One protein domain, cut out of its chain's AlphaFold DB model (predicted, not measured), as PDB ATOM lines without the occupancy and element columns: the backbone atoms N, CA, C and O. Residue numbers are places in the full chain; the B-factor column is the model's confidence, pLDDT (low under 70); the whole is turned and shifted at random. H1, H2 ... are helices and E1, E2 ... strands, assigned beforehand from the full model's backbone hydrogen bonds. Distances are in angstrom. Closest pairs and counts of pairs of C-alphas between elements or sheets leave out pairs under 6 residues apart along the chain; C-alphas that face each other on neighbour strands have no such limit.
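Overview. This is residues 46 to 85 of the 90 residues of an uncharacterized protein of Alphaproteobacteria bacterium (UniProt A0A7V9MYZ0). This is a flat, loosely built piece with a tiny two-stranded hairpin, E2 and E3, at its middle, helix H1 next to E2 with residues 55 to 59, and strand E1 at one end. Helix H2 follows the hairpin toward the other end, where residues 80 to 85 stick out as a free tail. The printed part has 40 residues with two named helices and three named strands, in the order E1, H1, E2, E3, H2; the two-stranded sheet, order E2 - E3, is antiparallel and the class is mixed, helices and strands. The whole is only just loose, close to compact, with a radius of gyration of the C-alphas of 11.0 A and spans of 35 by 20 by 11 A.

Along the chain. Begin with strand E1, residues 48 to 51, and find C-alpha 48 at (178.586, 168.010, 141.615); the strand is 10.3 A long. From Arg 52 at (188.070, 167.466, 134.417), helix H1 takes you through residues 52 to 60, over 12.2 A. Next come strand E2, residues 63 to 65, 7.1 A long, and strand E3, residues 72 to 74, 7.2 A long. Helix H2, residues 76 to 81, spans 8.8 A and ends with C-alpha 81 at (185.029, 190.729, 133.594).

Arrangement. Look first at the hairpin of E2 and E3, whose directions differ by 138 degrees. The C-alphas of Leu 63 and Glu 74 face each other at 4.4 A. N 64 and O 73 are 2.8 A apart and N 73 and O 64 are 3.0 A apart, both within hydrogen-bond range. From E2, turn to H1: their closest C-alphas are those of Leu 58 and Asp 64, at 5.8 A. H1 and E3 are only just apart, at 8.5 A. For E2 and H2, the closest C-alphas are those of Leu 63 and Phe 78, at 7.8 A. E1 pairs with no named strand, meets H1 only through their link, and is only just apart from E2, at 8.4 A. H1 and H2 are apart. In H1 and H2 every O i to N i+4 pair is within hydrogen-bond range.

Size, cuts and confidence. The two C-alphas farthest apart are those of Cys 49 and Ser 85, at 35.3 A. The printed part runs from 46 to 85 with no cut. The links from E1 to H1, H1 to E2 and E3 to H2 are tight, and the link from E2 to E3 is short. Mean pLDDT of the printed part is 85.1; look to residues 79 to 85 for values under 70.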
ATOM      1  N   PRO A  46     173.297 170.221 145.415       93.62
ATOM      2  CA  PRO A  46     174.014 168.959 145.450       93.62
ATOM      3  C   PRO A  46     175.529 169.147 145.294       93.62
ATOM      4  O   PRO A  46     176.021 170.121 144.725       93.62
ATOM      5  N   LYS A  47     176.285 168.142 145.744       93.69
ATOM      6  CA  LYS A  47     177.689 167.973 145.355       93.69
ATOM      7  C   LYS A  47     177.737 167.558 143.883       93.69
ATOM      8  O   LYS A  47     177.133 166.551 143.516       93.69
ATOM      9  N   VAL A  48     178.493 168.280 143.058       93.94
ATOM     10  CA  VAL A  48     178.586 168.010 141.615       93.94
ATOM     11  C   VAL A  48     179.962 167.458 141.289       93.94
ATOM     12  O   VAL A  48     180.958 168.146 141.475       93.94
ATOM     13  N   CYS A  49     180.020 166.230 140.780       93.94
ATOM     14  CA  CYS A  49     181.253 165.617 140.299       93.94
ATOM     15  C   CYS A  49     181.178 165.414 138.787       93.94
ATOM     16  O   CYS A  49     180.242 164.784 138.293       93.94
ATOM     17  N   LYS A  50     182.164 165.934 138.055       92.75
ATOM     18  CA  LYS A  50     182.307 165.750 136.604       92.75
ATOM     19  C   LYS A  50     183.772 165.477 136.254       92.75
ATOM     20  O   LYS A  50     184.648 165.882 137.021       92.75
ATOM     21  N   PRO A  51     184.051 164.814 135.120       94.19
ATOM     22  CA  PRO A  51     185.411 164.703 134.606       94.19
ATOM     23  C   PRO A  51     186.020 166.087 134.387       94.19
ATOM     24  O   PRO A  51     185.307 167.016 134.001       94.19
ATOM     25  N   ARG A  52     187.330 166.214 134.596       91.19
ATOM     26  CA  ARG A  52     188.070 167.466 134.417       91.19
ATOM     27  C   ARG A  52     187.818 168.097 133.049       91.19
ATOM     28  O   ARG A  52     187.432 169.258 133.009       91.19
ATOM     29  N   ARG A  53     187.854 167.304 131.971       92.75
ATOM     30  CA  ARG A  53     187.553 167.780 130.609       92.75
ATOM     31  C   ARG A  53     186.230 168.540 130.493       92.75
ATOM     32  O   ARG A  53     186.147 169.519 129.767       92.75
ATOM     33  N   VAL A  54     185.199 168.123 131.235       93.50
ATOM     34  CA  VAL A  54     183.879 168.770 131.195       93.50
ATOM     35  C   VAL A  54     183.930 170.133 131.877       93.50
ATOM     36  O   VAL A  54     183.325 171.085 131.394       93.50
ATOM     37  N   TRP A  55     184.651 170.240 132.994       92.56
ATOM     38  CA  TRP A  55     184.872 171.527 133.652       92.56
ATOM     39  C   TRP A  55     185.677 172.470 132.761       92.56
ATOM     40  O   TRP A  55     185.290 173.625 132.598       92.56
ATOM     41  N   ASP A  56     186.727 171.960 132.122       92.88
ATOM     42  CA  ASP A  56     187.559 172.744 131.214       92.88
ATOM     43  C   ASP A  56     186.763 173.223 129.991       92.88
ATOM     44  O   ASP A  56     186.873 174.383 129.597       92.88
ATOM     45  N   ASP A  57     185.911 172.372 129.410       93.56
ATOM     46  CA  ASP A  57     184.999 172.743 128.321       93.56
ATOM     47  C   ASP A  57     184.068 173.890 128.712       93.56
ATOM     48  O   ASP A  57     183.886 174.832 127.936       93.56
ATOM     49  N   LEU A  58     183.487 173.833 129.912       93.19
ATOM     50  CA  LEU A  58     182.610 174.885 130.424       93.19
ATOM     51  C   LEU A  58     183.386 176.187 130.642       93.19
ATOM     52  O   LEU A  58     182.971 177.239 130.158       93.19
ATOM     53  N   HIS A  59     184.550 176.119 131.289       91.19
ATOM     54  CA  HIS A  59     185.367 177.299 131.582       91.19
ATOM     55  C   HIS A  59     185.916 177.959 130.320       91.19
ATOM     56  O   HIS A  59     185.970 179.188 130.258       91.19
ATOM     57  N   ARG A  60     186.250 177.176 129.286       89.94
ATOM     58  CA  ARG A  60     186.623 177.700 127.961       89.94
ATOM     59  C   ARG A  60     185.493 178.486 127.300       89.94
ATOM     60  O   ARG A  60     185.766 179.454 126.599       89.94
ATOM     61  N   GLN A  61     184.245 178.096 127.541       91.19
ATOM     62  CA  GLN A  61     183.052 178.791 127.046       91.19
ATOM     63  C   GLN A  61     182.613 179.951 127.954       91.19
ATOM     64  O   GLN A  61     181.638 180.633 127.652       91.19
ATOM     65  N   GLY A  62     183.303 180.172 129.074       89.12
ATOM     66  CA  GLY A  62     182.909 181.149 130.085       89.12
ATOM     67  C   GLY A  62     181.673 180.771 130.891       89.12
ATOM     68  O   GLY A  62     181.051 181.624 131.525       89.12
ATOM     69  N   LEU A  63     181.338 179.486 130.900       93.38
ATOM     70  CA  LEU A  63     180.209 178.917 131.613       93.38
ATOM     71  C   LEU A  63     180.671 178.195 132.884       93.38
ATOM     72  O   LEU A  63     181.828 177.804 133.013       93.38
ATOM     73  N   ASP A  64     179.754 178.007 133.825       93.25
ATOM     74  CA  ASP A  64     179.927 177.163 135.008       93.25
ATOM     75  C   ASP A  64     178.595 176.484 135.369       93.25
ATOM     76  O   ASP A  64     177.522 176.907 134.929       93.25
ATOM     77  N   ILE A  65     178.657 175.414 136.166       91.88
ATOM     78  CA  ILE A  65     177.457 174.755 136.695       91.88
ATOM     79  C   ILE A  65     176.953 175.552 137.904       91.88
ATOM     80  O   ILE A  65     177.687 175.770 138.870       91.88
ATOM     81  N   SER A  66     175.686 175.952 137.864       90.12
ATOM     82  CA  SER A  66     175.017 176.712 138.921       90.12
ATOM     83  C   SER A  66     174.929 175.948 140.245       90.12
ATOM     84  O   SER A  66     175.107 174.730 140.319       90.12
ATOM     85  N   ALA A  67     174.571 176.669 141.311       88.75
ATOM     86  CA  ALA A  67     174.438 176.117 142.658       88.75
ATOM     87  C   ALA A  67     173.421 174.963 142.773       88.75
ATOM     88  O   ALA A  67     173.577 174.117 143.646       88.75
ATOM     89  N   ASP A  68     172.414 174.886 141.899       89.19
ATOM     90  CA  ASP A  68     171.456 173.769 141.837       89.19
ATOM     91  C   ASP A  68     172.046 172.470 141.259       89.19
ATOM     92  O   ASP A  68     171.444 171.402 141.385       89.19
ATOM     93  N   GLY A  69     173.236 172.550 140.661       89.06
ATOM     94  CA  GLY A  69     173.983 171.423 140.120       89.06
ATOM     95  C   GLY A  69     173.447 170.835 138.815       89.06
ATOM     96  O   GLY A  69     173.977 169.821 138.358       89.06
ATOM     97  N   GLN A  70     172.420 171.443 138.216       87.94
ATOM     98  CA  GLN A  70     171.798 170.997 136.968       87.94
ATOM     99  C   GLN A  70     171.894 172.056 135.872       87.94
ATOM    100  O   GLN A  70     172.156 171.718 134.718       87.94
ATOM    101  N   SER A  71     171.693 173.326 136.218       90.62
ATOM    102  CA  SER A  71     171.743 174.425 135.264       90.62
ATOM    103  C   SER A  71     173.181 174.874 134.994       90.62
ATOM    104  O   SER A  71     174.056 174.799 135.856       90.62
ATOM    105  N   VAL A  72     173.425 175.326 133.764       92.31
ATOM    106  CA  VAL A  72     174.697 175.906 133.323       92.31
ATOM    107  C   VAL A  72     174.443 177.370 133.003       92.31
ATOM    108  O   VAL A  72     173.492 177.689 132.290       92.31
ATOM    109  N   GLY A  73     175.273 178.259 133.532       89.25
ATOM    110  CA  GLY A  73     175.164 179.695 133.302       89.25
ATOM    111  C   GLY A  73     176.528 180.333 133.129       89.25
ATOM    112  O   GLY A  73     177.553 179.675 133.277       89.25
ATOM    113  N   GLU A  74     176.547 181.630 132.831       88.25
ATOM    114  CA  GLU A  74     177.796 182.388 132.798       88.25
ATOM    115  C   GLU A  74     178.506 182.265 134.140       88.25
ATOM    116  O   GLU A  74     177.897 182.495 135.194       88.25
ATOM    117  N   SER A  75     179.785 181.905 134.089       83.62
ATOM    118  CA  SER A  75     180.632 181.827 135.268       83.62
ATOM    119  C   SER A  75     180.685 183.196 135.939       83.62
ATOM    120  O   SER A  75     180.802 184.215 135.258       83.62
ATOM    121  N   GLU A  76     180.651 183.234 137.271       78.38
ATOM    122  CA  GLU A  76     180.757 184.481 138.045       78.38
ATOM    123  C   GLU A  76     181.981 185.302 137.617       78.38
ATOM    124  O   GLU A  76     181.888 186.507 137.407       78.38
ATOM    125  N   LYS A  77     183.088 184.612 137.316       73.56
ATOM    126  CA  LYS A  77     184.296 185.207 136.741       73.56
ATOM    127  C   LYS A  77     183.997 185.987 135.454       73.56
ATOM    128  O   LYS A  77     184.423 187.127 135.306       73.56
ATOM    129  N   PHE A  78     183.280 185.375 134.517       71.81
ATOM    130  CA  PHE A  78     182.962 185.993 133.229       71.81
ATOM    131  C   PHE A  78     181.975 187.150 133.375       71.81
ATOM    132  O   PHE A  78     182.145 188.155 132.691       71.81
ATOM    133  N   ARG A  79     181.026 187.062 134.312       69.12
ATOM    134  CA  ARG A  79     180.094 188.157 134.626       69.12
ATOM    135  C   ARG A  79     180.814 189.392 135.167       69.12
ATOM    136  O   ARG A  79     180.485 190.505 134.778       69.12
ATOM    137  N   THR A  80     181.820 189.205 136.025       66.31
ATOM    138  CA  THR A  80     182.606 190.323 136.571       66.31
ATOM    139  C   THR A  80     183.502 190.975 135.512       66.31
ATOM    140  O   THR A  80     183.653 192.193 135.510       66.31
ATOM    141  N   PHE A  81     184.101 190.193 134.604       65.56
ATOM    142  CA  PHE A  81     185.029 190.729 133.594       65.56
ATOM    143  C   PHE A  81     184.353 191.248 132.319       65.56
ATOM    144  O   PHE A  81     184.919 192.109 131.649       65.56
ATOM    145  N   HIS A  82     183.151 190.773 131.992       62.09
ATOM    146  CA  HIS A  82     182.357 191.253 130.862       62.09
ATOM    147  C   HIS A  82     181.134 192.016 131.358       62.09
ATOM    148  O   HIS A  82     179.989 191.631 131.144       62.09
ATOM    149  N   CYS A  83     181.391 193.145 132.008       60.31
ATOM    150  CA  CYS A  83     180.345 194.123 132.240       60.31
ATOM    151  C   CYS A  83     179.983 194.752 130.879       60.31
ATOM    152  O   CYS A  83     180.886 195.262 130.202       60.31
ATOM    153  N   PRO A  84     178.713 194.720 130.425       63.16
ATOM    154  CA  PRO A  84     178.326 195.456 129.229       63.16
ATOM    155  C   PRO A  84     178.677 196.923 129.463       63.16
ATOM    156  O   PRO A  84     178.372 197.470 130.526       63.16
ATOM    157  N   SER A  85     179.374 197.537 128.505       52.97
ATOM    158  CA  SER A  85     179.849 198.919 128.587       52.97
ATOM    159  C   SER A  85     178.663 199.866 128.823       52.97
ATOM    160  O   SER A  85     178.013 200.297 127.876       52.97
TER     161      SER A  85